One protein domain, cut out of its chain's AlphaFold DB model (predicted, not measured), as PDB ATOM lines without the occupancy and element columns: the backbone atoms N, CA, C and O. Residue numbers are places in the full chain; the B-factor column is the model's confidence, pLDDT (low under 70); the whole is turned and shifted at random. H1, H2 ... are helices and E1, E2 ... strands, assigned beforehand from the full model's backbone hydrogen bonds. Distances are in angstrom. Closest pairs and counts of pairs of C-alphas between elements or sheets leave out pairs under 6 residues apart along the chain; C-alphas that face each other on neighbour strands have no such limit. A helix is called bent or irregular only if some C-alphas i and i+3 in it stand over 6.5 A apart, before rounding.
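Overview. This is residues 618 to 723 of the 723 residues of the protein "START domain-containing protein" of Amphimedon queenslandica (UniProt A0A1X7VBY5). Two small lobes stand with an open gap between them: one is a sheet of three strands, E1 E2 E3, and the other gathers the short helices H2 and H3 with the two-stranded hairpin E4 and E5. The longest helix, H1, grazes the sheet with residues 629 to 634, while its residues 621 to 628 stand free on the side of the gap. The printed part has 106 residues with three named helices and five named strands, in the order H1 E1 E2 E3 H2 H3 E4 E5; the class is mixed, helices and strands, and both sheets are antiparallel. The whole is only just loose, close to compact, with a radius of gyration of the C-alphas of 15.9 A and spans of 44 by 37 by 25 A.

Along the chain. Find C-alpha 651 at (398.863, 249.547, 392.599), where E1 begins; it runs to residue 657 over 16.9 A. E2, residues 660 to 665, covers 16.1 A, and E3, residues 676 to 679, covers 10.2 A. Look back to C-alpha 618 at (408.031, 269.619, 382.998) for H1, residues 618 to 634, 24.2 A long. Further on come H2, residues 686 to 693, and H3, residues 696 to 701, which is irregular: C-alphas 697 and 700 are 7.2 A apart. E4 is residues 711 to 714; E5, residues 720 to 722, ends at C-alpha 722, (406.547, 276.951, 394.715).

Arrangement. Start at the sheet E1 - E2 - E3, a meander, each strand the antiparallel neighbour of the one before. In the hairpin E1 and E2, N 654 and O 662 are within hydrogen-bond range at 2.9 A; in the hairpin E2 and E3, N 663 and O 677 are at 2.8 A. H1 only grazes this sheet; its closest C-alphas to E1 are those of Ile 633 and Trp 651, 7.8 A apart. H2 and H3 are not on the sheet. These two are close but not clearly touching, about perpendicular at 86 degrees, with C-alphas Cys 692 and Gln 698 closest at 6.3 A. The closest C-alphas of H3 and E5 are those of Pro 696 and Cys 722, 7.6 A apart. In the hairpin E4 and E5, N 721 and O 713 are 2.8 A apart, within hydrogen-bond range. Every O i to N i+4 pair is within range in H2, but 12 of 13 in H1 and 0 of 2 in H3, where 2 of 3 O i to N i+3 pairs are.

Size, cuts and confidence. The two C-alphas farthest apart, those of Thr 643 and Lys 713, are 45.2 A apart. The printed part has no cut, and residue 723 is the chain's last. Look for the long link at residues 635 to 650, from H1 to E1. Mean pLDDT of the printed part is 74.6; 36 residues are under 70, among them 634 to 648 and 715 to 719.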
ATOM      1  N   MET A 618     407.911 270.508 381.840       61.06
ATOM      2  CA  MET A 618     408.031 269.619 382.998       61.06
ATOM      3  C   MET A 618     406.693 269.442 383.732       61.06
ATOM      4  O   MET A 618     406.343 268.320 384.103       61.06
ATOM      5  N   GLY A 619     405.933 270.527 383.914       61.53
ATOM      6  CA  GLY A 619     404.587 270.488 384.486       61.53
ATOM      7  C   GLY A 619     403.650 269.586 383.683       61.53
ATOM      8  O   GLY A 619     403.048 268.672 384.246       61.53
ATOM      9  N   ASN A 620     403.614 269.766 382.359       60.66
ATOM     10  CA  ASN A 620     402.773 268.981 381.454       60.66
ATOM     11  C   ASN A 620     403.141 267.489 381.453       60.66
ATOM     12  O   ASN A 620     402.258 266.639 381.542       60.66
ATOM     13  N   GLN A 621     404.436 267.150 381.419       59.53
ATOM     14  CA  GLN A 621     404.889 265.754 381.496       59.53
ATOM     15  C   GLN A 621     404.500 265.091 382.823       59.53
ATOM     16  O   GLN A 621     404.097 263.928 382.845       59.53
ATOM     17  N   ASN A 622     404.607 265.818 383.937       63.56
ATOM     18  CA  ASN A 622     404.220 265.299 385.246       63.56
ATOM     19  C   ASN A 622     402.702 265.114 385.361       63.56
ATOM     20  O   ASN A 622     402.258 264.099 385.896       63.56
ATOM     21  N   ALA A 623     401.914 266.048 384.822       62.84
ATOM     22  CA  ALA A 623     400.461 265.926 384.760       62.84
ATOM     23  C   ALA A 623     400.032 264.713 383.916       62.84
ATOM     24  O   ALA A 623     399.203 263.926 384.368       62.84
ATOM     25  N   ALA A 624     400.644 264.510 382.743       58.91
ATOM     26  CA  ALA A 624     400.361 263.369 381.871       58.91
ATOM     27  C   ALA A 624     400.650 262.023 382.559       58.91
ATOM     28  O   ALA A 624     399.793 261.141 382.558       58.91
ATOM     29  N   ARG A 625     401.809 261.891 383.225       64.50
ATOM     30  CA  ARG A 625     402.152 260.684 384.003       64.50
ATOM     31  C   ARG A 625     401.162 260.430 385.137       64.50
ATOM     32  O   ARG A 625     400.777 259.292 385.373       64.50
ATOM     33  N   LEU A 626     400.738 261.474 385.852       71.62
ATOM     34  CA  LEU A 626     399.766 261.318 386.934       71.62
ATOM     35  C   LEU A 626     398.390 260.887 386.404       71.62
ATOM     36  O   LEU A 626     397.748 260.039 387.019       71.62
ATOM     37  N   LEU A 627     397.948 261.443 385.273       68.94
ATOM     38  CA  LEU A 627     396.685 261.073 384.626       68.94
ATOM     39  C   LEU A 627     396.682 259.614 384.159       68.94
ATOM     40  O   LEU A 627     395.684 258.925 384.354       68.94
ATOM     41  N   GLU A 628     397.796 259.129 383.607       68.19
ATOM     42  CA  GLU A 628     397.969 257.719 383.244       68.19
ATOM     43  C   GLU A 628     397.789 256.799 384.465       68.19
ATOM     44  O   GLU A 628     397.012 255.845 384.429       68.19
ATOM     45  N   GLU A 629     398.431 257.127 385.590       73.56
ATOM     46  CA  GLU A 629     398.287 256.366 386.838       73.56
ATOM     47  C   GLU A 629     396.848 256.418 387.383       73.56
ATOM     48  O   GLU A 629     396.329 255.403 387.851       73.56
ATOM     49  N   MET A 630     396.183 257.579 387.304       72.00
ATOM     50  CA  MET A 630     394.779 257.738 387.710       72.00
ATOM     51  C   MET A 630     393.837 256.895 386.854       72.00
ATOM     52  O   MET A 630     392.886 256.322 387.389       72.00
ATOM     53  N   PHE A 631     394.095 256.795 385.550       66.38
ATOM     54  CA  PHE A 631     393.250 256.033 384.642       66.38
ATOM     55  C   PHE A 631     393.206 254.550 385.021       66.38
ATOM     56  O   PHE A 631     392.123 254.000 385.217       66.38
ATOM     57  N   HIS A 632     394.366 253.934 385.258       67.88
ATOM     58  CA  HIS A 632     394.459 252.530 385.680       67.88
ATOM     59  C   HIS A 632     393.742 252.227 387.004       67.88
ATOM     60  O   HIS A 632     393.409 251.081 387.294       67.88
ATOM     61  N   ILE A 633     393.522 253.246 387.833       70.38
ATOM     62  CA  ILE A 633     392.816 253.125 389.112       70.38
ATOM     63  C   ILE A 633     391.334 253.476 388.970       70.38
ATOM     64  O   ILE A 633     390.517 253.044 389.782       70.38
ATOM     65  N   SER A 634     390.962 254.265 387.962       65.31
ATOM     66  CA  SER A 634     389.572 254.636 387.704       65.31
ATOM     67  C   SER A 634     388.704 253.423 387.360       65.31
ATOM     68  O   SER A 634     387.556 253.377 387.794       65.31
ATOM     69  N   GLU A 635     389.292 252.414 386.709       60.00
ATOM     70  CA  GLU A 635     388.661 251.130 386.380       60.00
ATOM     71  C   GLU A 635     388.470 250.207 387.597       60.00
ATOM     72  O   GLU A 635     387.767 249.200 387.511       60.00
ATOM     73  N   LEU A 636     389.077 250.525 388.749       64.81
ATOM     74  CA  LEU A 636     388.967 249.700 389.948       64.81
ATOM     75  C   LEU A 636     387.666 249.984 390.700       64.81
ATOM     76  O   LEU A 636     387.416 251.112 391.145       64.81
ATOM     77  N   ASP A 637     386.896 248.921 390.942       64.25
ATOM     78  CA  ASP A 637     385.807 248.940 391.913       64.25
ATOM     79  C   ASP A 637     386.382 249.063 393.331       64.25
ATOM     80  O   ASP A 637     386.894 248.116 393.935       64.25
ATOM     81  N   LEU A 638     386.312 250.281 393.858       60.66
ATOM     82  CA  LEU A 638     386.835 250.631 395.169       60.66
ATOM     83  C   LEU A 638     386.053 250.023 396.334       60.66
ATOM     84  O   LEU A 638     386.583 249.978 397.445       60.66
ATOM     85  N   MET A 639     384.817 249.574 396.100       58.94
ATOM     86  CA  MET A 639     383.996 248.921 397.120       58.94
ATOM     87  C   MET A 639     384.339 247.435 397.256       58.94
ATOM     88  O   MET A 639     383.990 246.816 398.262       58.94
ATOM     89  N   ASN A 640     385.066 246.864 396.287       64.00
ATOM     90  CA  ASN A 640     385.499 245.472 396.318       64.00
ATOM     91  C   ASN A 640     386.960 245.296 395.834       64.00
ATOM     92  O   ASN A 640     387.232 244.685 394.797       64.00
ATOM     93  N   PRO A 641     387.946 245.807 396.595       57.38
ATOM     94  CA  PRO A 641     389.332 245.963 396.139       57.38
ATOM     95  C   PRO A 641     390.142 244.653 396.029       57.38
ATOM     96  O   PRO A 641     391.337 244.683 395.718       57.38
ATOM     97  N   VAL A 642     389.541 243.493 396.316       53.50
ATOM     98  CA  VAL A 642     390.256 242.219 396.528       53.50
ATOM     99  C   VAL A 642     390.584 241.474 395.218       53.50
ATOM    100  O   VAL A 642     391.455 240.603 395.227       53.50
ATOM    101  N   THR A 643     389.997 241.836 394.073       53.59
ATOM    102  CA  THR A 643     389.996 240.963 392.875       53.59
ATOM    103  C   THR A 643     390.905 241.343 391.696       53.59
ATOM    104  O   THR A 643     390.978 240.566 390.751       53.59
ATOM    105  N   TYR A 644     391.662 242.448 391.720       55.34
ATOM    106  CA  TYR A 644     392.212 243.022 390.467       55.34
ATOM    107  C   TYR A 644     393.742 243.203 390.412       55.34
ATOM    108  O   TYR A 644     394.237 244.104 389.736       55.34
ATOM    109  N   ARG A 645     394.520 242.350 391.103       52.84
ATOM    110  CA  ARG A 645     395.996 242.488 391.241       52.84
ATOM    111  C   ARG A 645     396.778 242.652 389.926       52.84
ATOM    112  O   ARG A 645     397.884 243.189 389.991       52.84
ATOM    113  N   ASP A 646     396.228 242.213 388.795       56.47
ATOM    114  CA  ASP A 646     396.911 242.216 387.496       56.47
ATOM    115  C   ASP A 646     396.517 243.402 386.590       56.47
ATOM    116  O   ASP A 646     397.217 243.674 385.621       56.47
ATOM    117  N   GLN A 647     395.450 244.145 386.914       55.94
ATOM    118  CA  GLN A 647     394.925 245.240 386.074       55.94
ATOM    119  C   GLN A 647     395.343 246.640 386.555       55.94
ATOM    120  O   GLN A 647     395.284 247.609 385.808       55.94
ATOM    121  N   SER A 648     395.832 246.760 387.788       63.34
ATOM    122  CA  SER A 648     396.088 248.043 388.454       63.34
ATOM    123  C   SER A 648     397.510 248.595 388.272       63.34
ATOM    124  O   SER A 648     397.970 249.378 389.102       63.34
ATOM    125  N   ASN A 649     398.263 248.150 387.261       73.81
ATOM    126  CA  ASN A 649     399.641 248.593 386.978       73.81
ATOM    127  C   ASN A 649     400.567 248.659 388.226       73.81
ATOM    128  O   ASN A 649     401.325 249.605 388.460       73.81
ATOM    129  N   GLY A 650     400.466 247.649 389.096       79.31
ATOM    130  CA  GLY A 650     401.262 247.543 390.320       79.31
ATOM    131  C   GLY A 650     400.696 248.265 391.550       79.31
ATOM    132  O   GLY A 650     401.268 248.106 392.631       79.31
ATOM    133  N   TRP A 651     399.582 248.993 391.448       83.56
ATOM    134  CA  TRP A 651     398.863 249.547 392.599       83.56
ATOM    135  C   TRP A 651     398.134 248.456 393.378       83.56
ATOM    136  O   TRP A 651     397.407 247.642 392.819       83.56
ATOM    137  N   LYS A 652     398.320 248.418 394.695       80.19
ATOM    138  CA  LYS A 652     397.677 247.435 395.569       80.19
ATOM    139  C   LYS A 652     396.892 248.130 396.656       80.19
ATOM    140  O   LYS A 652     397.396 249.066 397.269       80.19
ATOM    141  N   PHE A 653     395.697 247.625 396.926       81.19
ATOM    142  CA  PHE A 653     394.913 248.063 398.069       81.19
ATOM    143  C   PHE A 653     395.705 247.901 399.369       81.19
ATOM    144  O   PHE A 653     396.265 246.836 399.640       81.19
ATOM    145  N   GLN A 654     395.779 248.989 400.130       85.25
ATOM    146  CA  GLN A 654     396.505 249.082 401.392       85.25
ATOM    147  C   GLN A 654     395.543 249.205 402.580       85.25
ATOM    148  O   GLN A 654     395.845 248.670 403.644       85.25
ATOM    149  N   GLY A 655     394.406 249.884 402.405       83.00
ATOM    150  CA  GLY A 655     393.402 250.080 403.449       83.00
ATOM    151  C   GLY A 655     392.418 251.199 403.112       83.00
ATOM    152  O   GLY A 655     392.494 251.797 402.039       83.00
ATOM    153  N   ILE A 656     391.509 251.480 404.043       83.94
ATOM    154  CA  ILE A 656     390.601 252.632 404.004       83.94
ATOM    155  C   ILE A 656     390.824 253.419 405.293       83.94
ATOM    156  O   ILE A 656     390.779 252.840 406.377       83.94
ATOM    157  N   GLU A 657     391.055 254.724 405.183       83.06
ATOM    158  CA  GLU A 657     391.180 255.624 406.330       83.06
ATOM    159  C   GLU A 657     390.296 256.848 406.113       83.06
ATOM    160  O   GLU A 657     390.431 257.526 405.100       83.06
ATOM    161  N   LYS A 658     389.406 257.145 407.072       83.00
ATOM    162  CA  LYS A 658     388.491 258.304 407.016       83.00
ATOM    163  C   LYS A 658     387.763 258.413 405.665       83.00
ATOM    164  O   LYS A 658     387.793 259.462 405.030       83.00
ATOM    165  N   ASP A 659     387.189 257.300 405.213       80.69
ATOM    166  CA  ASP A 659     386.460 257.179 403.938       80.69
ATOM    167  C   ASP A 659     387.300 257.441 402.672       80.69
ATOM    168  O   ASP A 659     386.770 257.608 401.572       80.69
ATOM    169  N   VAL A 660     388.631 257.415 402.798       83.75
ATOM    170  CA  VAL A 660     389.578 257.464 401.681       83.75
ATOM    171  C   VAL A 660     390.186 256.082 401.471       83.75
ATOM    172  O   VAL A 660     390.836 255.526 402.358       83.75
ATOM    173  N   VAL A 661     390.013 255.529 400.274       82.56
ATOM    174  CA  VAL A 661     390.667 254.291 399.841       82.56
ATOM    175  C   VAL A 661     392.126 254.575 399.525       82.56
ATOM    176  O   VAL A 661     392.429 255.437 398.703       82.56
ATOM    177  N   ILE A 662     393.029 253.821 400.147       86.50
ATOM    178  CA  ILE A 662     394.474 253.975 399.994       86.50
ATOM    179  C   ILE A 662     395.026 252.812 399.173       86.50
ATOM    180  O   ILE A 662     394.885 251.636 399.524       86.50
ATOM    181  N   LEU A 663     395.726 253.156 398.097       85.12
ATOM    182  CA  LEU A 663     396.493 252.243 397.263       85.12
ATOM    183  C   LEU A 663     397.986 252.522 397.433       85.12
ATOM    184  O   LEU A 663     398.418 253.669 397.511       85.12
ATOM    185  N   LYS A 664     398.795 251.465 397.447       87.62
ATOM    186  CA  LYS A 664     400.256 251.524 397.510       87.62
ATOM    187  C   LYS A 664     400.853 250.853 396.282       87.62
ATOM    188  O   LYS A 664     400.516 249.707 395.977       87.62
ATOM    189  N   LYS A 665     401.776 251.529 395.598       86.38
ATOM    190  CA  LYS A 665     402.452 250.942 394.436       86.38
ATOM    191  C   LYS A 665     403.471 249.897 394.890       86.38
ATOM    192  O   LYS A 665     404.282 250.138 395.792       86.38
ATOM    193  N   LYS A 666     403.430 248.711 394.278       76.31
ATOM    194  CA  LYS A 666     404.450 247.671 394.450       76.31
ATOM    195  C   LYS A 666     405.796 248.265 394.037       76.31
ATOM    196  O   LYS A 666     405.901 248.880 392.982       76.31
ATOM    197  N   LYS A 667     406.830 248.074 394.859       72.44
ATOM    198  CA  LYS A 667     408.189 248.491 394.497       72.44
ATOM    199  C   LYS A 667     408.627 247.741 393.236       72.44
ATOM    200  O   LYS A 667     408.699 246.514 393.251       72.44
ATOM    201  N   VAL A 668     408.865 248.491 392.163       58.41
ATOM    202  CA  VAL A 668     409.437 247.998 390.897       58.41
ATOM    203  C   VAL A 668     410.962 248.189 390.882       58.41
ATOM    204  O   VAL A 668     411.660 247.491 390.158       58.41
ATOM    205  N   SER A 669     411.494 249.078 391.729       59.16
ATOM    206  CA  SER A 669     412.925 249.369 391.862       59.16
ATOM    207  C   SER A 669     413.396 249.297 393.320       59.16
ATOM    208  O   SER A 669     412.583 249.322 394.247       59.16
ATOM    209  N   GLU A 670     414.715 249.277 393.533       69.38
ATOM    210  CA  GLU A 670     415.356 249.388 394.858       69.38
ATOM    211  C   GLU A 670     415.207 250.778 395.507       69.38
ATOM    212  O   GLU A 670     415.817 251.061 396.538       69.38
ATOM    213  N   SER A 671     414.388 251.663 394.932       68.44
ATOM    214  CA  SER A 671     414.152 252.997 395.472       68.44
ATOM    215  C   SER A 671     413.713 252.938 396.946       68.44
ATOM    216  O   SER A 671     412.843 252.131 397.321       68.44
ATOM    217  N   PRO A 672     414.273 253.806 397.811       75.06
ATOM    218  CA  PRO A 672     413.843 253.886 399.201       75.06
ATOM    219  C   PRO A 672     412.400 254.400 399.314       75.06
ATOM    220  O   PRO A 672     411.727 254.121 400.305       75.06
ATOM    221  N   PHE A 673     411.898 255.089 398.287       77.06
ATOM    222  CA  PHE A 673     410.610 255.768 398.310       77.06
ATOM    223  C   PHE A 673     409.426 254.823 398.063       77.06
ATOM    224  O   PHE A 673     409.525 253.801 397.377       77.06
ATOM    225  N   HIS A 674     408.282 255.179 398.645       81.19
ATOM    226  CA  HIS A 674     407.002 254.506 398.455       81.19
ATOM    227  C   HIS A 674     406.010 255.474 397.811       81.19
ATOM    228  O   HIS A 674     405.962 256.641 398.189       81.19
ATOM    229  N   SER A 675     405.202 254.977 396.876       85.50
ATOM    230  CA  SER A 675     404.147 255.755 396.220       85.50
ATOM    231  C   SER A 675     402.777 255.316 396.726       85.50
ATOM    232  O   SER A 675     402.515 254.113 396.847       85.50
ATOM    233  N   PHE A 676     401.916 256.294 397.000       87.31
ATOM    234  CA  PHE A 676     400.562 256.102 397.512       87.31
ATOM    235  C   PHE A 676     399.561 256.913 396.690       87.31
ATOM    236  O   PHE A 676     399.899 257.994 396.214       87.31
ATOM    237  N   ILE A 677     398.340 256.399 396.561       85.25
ATOM    238  CA  ILE A 677     397.188 257.107 395.996       85.25
ATOM    239  C   ILE A 677     396.026 256.979 396.971       85.25
ATOM    240  O   ILE A 677     395.740 255.883 397.446       85.25
ATOM    241  N   GLY A 678     395.376 258.105 397.259       83.50
ATOM    242  CA  GLY A 678     394.126 258.165 398.007       83.50
ATOM    243  C   GLY A 678     392.970 258.499 397.068       83.50
ATOM    244  O   GLY A 678     393.095 259.421 396.264       83.50
ATOM    245  N   LYS A 679     391.853 257.779 397.169       79.94
ATOM    246  CA  LYS A 679     390.608 258.086 396.450       79.94
ATOM    247  C   LYS A 679     389.460 258.151 397.453       79.94
ATOM    248  O   LYS A 679     389.214 257.186 398.167       79.94
ATOM    249  N   GLY A 680     388.790 259.294 397.521       79.38
ATOM    250  CA  GLY A 680     387.678 259.555 398.434       79.38
ATOM    251  C   GLY A 680     386.637 260.454 397.773       79.38
ATOM    252  O   GLY A 680     386.905 261.046 396.725       79.38
ATOM    253  N   LEU A 681     385.451 260.529 398.370       78.69
ATOM    254  CA  LEU A 681     384.368 261.393 397.907       78.69
ATOM    255  C   LEU A 681     384.437 262.746 398.622       78.69
ATOM    256  O   LEU A 681     384.681 262.805 399.825       78.69
ATOM    257  N   ILE A 682     384.218 263.825 397.873       81.88
ATOM    258  CA  ILE A 682     384.126 265.186 398.401       81.88
ATOM    259  C   ILE A 682     382.744 265.709 398.029       81.88
ATOM    260  O   ILE A 682     382.383 265.695 396.854       81.88
ATOM    261  N   ASP A 683     381.989 266.163 399.025       85.38
ATOM    262  CA  ASP A 683     380.622 266.674 398.866       85.38
ATOM    263  C   ASP A 683     380.617 268.134 398.365       85.38
ATOM    264  O   ASP A 683     380.115 269.045 399.014       85.38
ATOM    265  N   LEU A 684     381.298 268.369 397.238       85.44
ATOM    266  CA  LEU A 684     381.416 269.651 396.534       85.44
ATOM    267  C   LEU A 684     381.488 269.397 395.024       85.44
ATOM    268  O   LEU A 684     381.857 268.308 394.579       85.44
ATOM    269  N   SER A 685     381.191 270.412 394.209       88.12
ATOM    270  CA  SER A 685     381.319 270.260 392.758       88.12
ATOM    271  C   SER A 685     382.791 270.086 392.336       88.12
ATOM    272  O   SER A 685     383.687 270.692 392.934       88.12
ATOM    273  N   PRO A 686     383.084 269.335 391.253       78.94
ATOM    274  CA  PRO A 686     384.451 269.187 390.747       78.94
ATOM    275  C   PRO A 686     385.153 270.521 390.469       78.94
ATOM    276  O   PRO A 686     386.360 270.635 390.662       78.94
ATOM    277  N   GLN A 687     384.402 271.547 390.055       78.19
ATOM    278  CA  GLN A 687     384.942 272.879 389.791       78.19
ATOM    279  C   GLN A 687     385.395 273.585 391.075       78.19
ATOM    280  O   GLN A 687     386.442 274.233 391.077       78.19
ATOM    281  N   GLU A 688     384.629 273.469 392.161       82.50
ATOM    282  CA  GLU A 688     384.997 274.023 393.469       82.50
ATOM    283  C   GLU A 688     386.218 273.307 394.040       82.50
ATOM    284  O   GLU A 688     387.168 273.962 394.470       82.50
ATOM    285  N   VAL A 689     386.235 271.973 393.955       82.50
ATOM    286  CA  VAL A 689     387.389 271.162 394.360       82.50
ATOM    287  C   VAL A 689     388.623 271.553 393.546       82.50
ATOM    288  O   VAL A 689     389.664 271.862 394.120       82.50
ATOM    289  N   TYR A 690     388.516 271.630 392.219       81.75
ATOM    290  CA  TYR A 690     389.623 272.034 391.349       81.75
ATOM    291  C   TYR A 690     390.133 273.442 391.674       81.75
ATOM    292  O   TYR A 690     391.339 273.650 391.793       81.75
ATOM    293  N   ASN A 691     389.231 274.407 391.873       80.69
ATOM    294  CA  ASN A 691     389.602 275.770 392.249       80.69
ATOM    295  C   ASN A 691     390.334 275.828 393.595       80.69
ATOM    296  O   ASN A 691     391.262 276.625 393.728       80.69
ATOM    297  N   CYS A 692     389.955 274.971 394.549       82.75
ATOM    298  CA  CYS A 692     390.640 274.843 395.830       82.75
ATOM    299  C   CYS A 692     392.039 274.224 395.680       82.75
ATOM    300  O   CYS A 692     393.012 274.721 396.242       82.75
ATOM    301  N   VAL A 693     392.157 273.127 394.926       85.25
ATOM    302  CA  VAL A 693     393.403 272.346 394.840       85.25
ATOM    303  C   VAL A 693     394.437 273.009 393.922       85.25
ATOM    304  O   VAL A 693     395.636 272.895 394.179       85.25
ATOM    305  N   ARG A 694     394.005 273.733 392.878       81.25
ATOM    306  CA  ARG A 694     394.908 274.439 391.948       81.25
ATOM    307  C   ARG A 694     395.590 275.659 392.568       81.25
ATOM    308  O   ARG A 694     396.587 276.132 392.030       81.25
ATOM    309  N   ASN A 695     395.022 276.222 393.633       82.50
ATOM    310  CA  ASN A 695     395.549 277.420 394.269       82.50
ATOM    311  C   ASN A 695     396.635 277.026 395.285       82.50
ATOM    312  O   ASN A 695     396.306 276.461 396.332       82.50
ATOM    313  N   PRO A 696     397.921 277.342 395.040       84.81
ATOM    314  CA  PRO A 696     398.999 276.951 395.948       84.81
ATOM    315  C   PRO A 696     398.808 277.527 397.360       84.81
ATOM    316  O   PRO A 696     399.115 276.861 398.347       84.81
ATOM    317  N   ASN A 697     398.186 278.706 397.472       83.88
ATOM    318  CA  ASN A 697     397.884 279.352 398.751       83.88
ATOM    319  C   ASN A 697     396.745 278.680 399.527       83.88
ATOM    320  O   ASN A 697     396.392 279.155 400.595       83.88
ATOM    321  N   GLN A 698     396.124 277.626 399.006       85.94
ATOM    322  CA  GLN A 698     395.108 276.847 399.719       85.94
ATOM    323  C   GLN A 698     395.625 275.457 400.105       85.94
ATOM    324  O   GLN A 698     394.925 274.707 400.777       85.94
ATOM    325  N   ARG A 699     396.875 275.117 399.753       86.44
ATOM    326  CA  ARG A 699     397.454 273.792 400.002       86.44
ATOM    327  C   ARG A 699     397.517 273.427 401.486       86.44
ATOM    328  O   ARG A 699     397.265 272.277 401.831       86.44
ATOM    329  N   TYR A 700     397.773 274.397 402.366       86.44
ATOM    330  CA  TYR A 700     397.804 274.175 403.818       86.44
ATOM    331  C   TYR A 700     396.449 273.737 404.399       86.44
ATOM    332  O   TYR A 700     396.408 273.222 405.510       86.44
ATOM    333  N   ILE A 701     395.339 273.943 403.675       83.12
ATOM    334  CA  ILE A 701     393.998 273.547 404.126       83.12
ATOM    335  C   ILE A 701     393.871 272.018 404.154       83.12
ATOM    336  O   ILE A 701     393.183 271.474 405.013       83.12
ATOM    337  N   PHE A 702     394.530 271.323 403.223       84.44
ATOM    338  CA  PHE A 702     394.386 269.874 403.036       84.44
ATOM    339  C   PHE A 702     395.706 269.093 403.121       84.44
ATOM    340  O   PHE A 702     395.697 267.865 403.047       84.44
ATOM    341  N   ASP A 703     396.838 269.774 403.311       85.12
ATOM    342  CA  ASP A 703     398.153 269.167 403.503       85.12
ATOM    343  C   ASP A 703     398.715 269.525 404.884       85.12
ATOM    344  O   ASP A 703     399.470 270.480 405.054       85.12
ATOM    345  N   ASN A 704     398.350 268.734 405.896       85.25
ATOM    346  CA  ASN A 704     398.758 268.976 407.285       85.25
ATOM    347  C   ASN A 704     400.274 268.824 407.518       85.25
ATOM    348  O   ASN A 704     400.767 269.185 408.587       85.25
ATOM    349  N   MET A 705     401.014 268.244 406.564       84.88
ATOM    350  CA  MET A 705     402.472 268.137 406.651       84.88
ATOM    351  C   MET A 705     403.180 269.368 406.078       84.88
ATOM    352  O   MET A 705     404.359 269.584 406.376       84.88
ATOM    353  N   LEU A 706     402.477 270.184 405.291       84.19
ATOM    354  CA  LEU A 706     402.999 271.419 404.735       84.19
ATOM    355  C   LEU A 706     403.024 272.508 405.813       84.19
ATOM    356  O   LEU A 706     401.990 273.005 406.250       84.19
ATOM    357  N   LYS A 707     404.228 272.885 406.247       84.19
ATOM    358  CA  LYS A 707     404.422 273.924 407.273       84.19
ATOM    359  C   LYS A 707     404.471 275.331 406.691       84.19
ATOM    360  O   LYS A 707     404.037 276.278 407.335       84.19
ATOM    361  N   GLU A 708     405.045 275.454 405.504       81.31
ATOM    362  CA  GLU A 708     405.317 276.716 404.835       81.31
ATOM    363  C   GLU A 708     405.329 276.453 403.327       81.31
ATOM    364  O   GLU A 708     405.768 275.386 402.896       81.31
ATOM    365  N   LEU A 709     404.796 277.392 402.547       83.56
ATOM    366  CA  LEU A 709     404.808 277.345 401.089       83.56
ATOM    367  C   LEU A 709     404.956 278.762 400.559       83.56
ATOM    368  O   LEU A 709     404.147 279.635 400.877       83.56
ATOM    369  N   HIS A 710     405.965 278.968 399.720       80.75
ATOM    370  CA  HIS A 710     406.220 280.244 399.066       80.75
ATOM    371  C   HIS A 710     406.033 280.109 397.567       80.75
ATOM    372  O   HIS A 710     406.731 279.341 396.908       80.75
ATOM    373  N   VAL A 711     405.126 280.900 396.996       80.38
ATOM    374  CA  VAL A 711     405.059 281.050 395.540       80.38
ATOM    375  C   VAL A 711     406.248 281.905 395.106       80.38
ATOM    376  O   VAL A 711     406.240 283.126 395.245       80.38
ATOM    377  N   VAL A 712     407.281 281.252 394.578       76.38
ATOM    378  CA  VAL A 712     408.510 281.888 394.087       76.38
ATOM    379  C   VAL A 712     408.221 282.710 392.834       76.38
ATOM    380  O   VAL A 712     408.736 283.816 392.672       76.38
ATOM    381  N   LYS A 713     407.408 282.162 391.924       73.62
ATOM    382  CA  LYS A 713     407.027 282.826 390.674       73.62
ATOM    383  C   LYS A 713     405.753 282.214 390.107       73.62
ATOM    384  O   LYS A 713     405.645 280.996 390.011       73.62
ATOM    385  N   GLN A 714     404.832 283.053 389.651       74.31
ATOM    386  CA  GLN A 714     403.739 282.623 388.786       74.31
ATOM    387  C   GLN A 714     404.185 282.732 387.323       74.31
ATOM    388  O   GLN A 714     404.682 283.780 386.907       74.31
ATOM    389  N   ILE A 715     404.068 281.637 386.573       62.88
ATOM    390  CA  ILE A 715     404.484 281.556 385.166       62.88
ATOM    391  C   ILE A 715     403.290 281.841 384.248       62.88
ATOM    392  O   ILE A 715     403.400 282.675 383.357       62.88
ATOM    393  N   GLU A 716     402.151 281.189 384.501       60.91
ATOM    394  CA  GLU A 716     400.879 281.350 383.775       60.91
ATOM    395  C   GLU A 716     399.707 281.386 384.783       60.91
ATOM    396  O   GLU A 716     399.909 281.305 386.000       60.91
ATOM    397  N   SER A 717     398.463 281.524 384.314       65.56
ATOM    398  CA  SER A 717     397.264 281.539 385.177       65.56
ATOM    399  C   SER A 717     397.114 280.288 386.059       65.56
ATOM    400  O   SER A 717     396.511 280.340 387.137       65.56
ATOM    401  N   ASP A 718     397.676 279.174 385.608       65.50
ATOM    402  CA  ASP A 718     397.567 277.820 386.145       65.50
ATOM    403  C   ASP A 718     398.931 277.156 386.422       65.50
ATOM    404  O   ASP A 718     398.965 276.016 386.878       65.50
ATOM    405  N   LEU A 719     400.049 277.873 386.242       68.69
ATOM    406  CA  LEU A 719     401.400 277.350 386.469       68.69
ATOM    407  C   LEU A 719     402.192 278.206 387.468       68.69
ATOM    408  O   LEU A 719     402.459 279.387 387.232       68.69
ATOM    409  N   TYR A 720     402.634 277.575 388.559       74.81
ATOM    410  CA  TYR A 720     403.332 278.217 389.676       74.81
ATOM    411  C   TYR A 720     404.627 277.472 390.017       74.81
ATOM    412  O   TYR A 720     404.647 276.245 390.085       74.81
ATOM    413  N   ILE A 721     405.697 278.215 390.300       75.38
ATOM    414  CA  ILE A 721     406.897 277.711 390.975       75.38
ATOM    415  C   ILE A 721     406.707 277.961 392.469       75.38
ATOM    416  O   ILE A 721     406.598 279.116 392.884       75.38
ATOM    417  N   CYS A 722     406.678 276.890 393.259       75.69
ATOM    418  CA  CYS A 722     406.547 276.951 394.715       75.69
ATOM    419  C   CYS A 722     407.799 276.363 395.384       75.69
ATOM    420  O   CYS A 722     408.390 275.429 394.837       75.69
ATOM    421  N   MET A 723     408.191 276.909 396.536       72.06
ATOM    422  CA  MET A 723     409.276 276.419 397.395       72.06
ATOM    423  C   MET A 723     408.767 276.138 398.802       72.06
ATOM    424  O   MET A 723     407.917 276.930 399.278       72.06
TER     425      MET A 723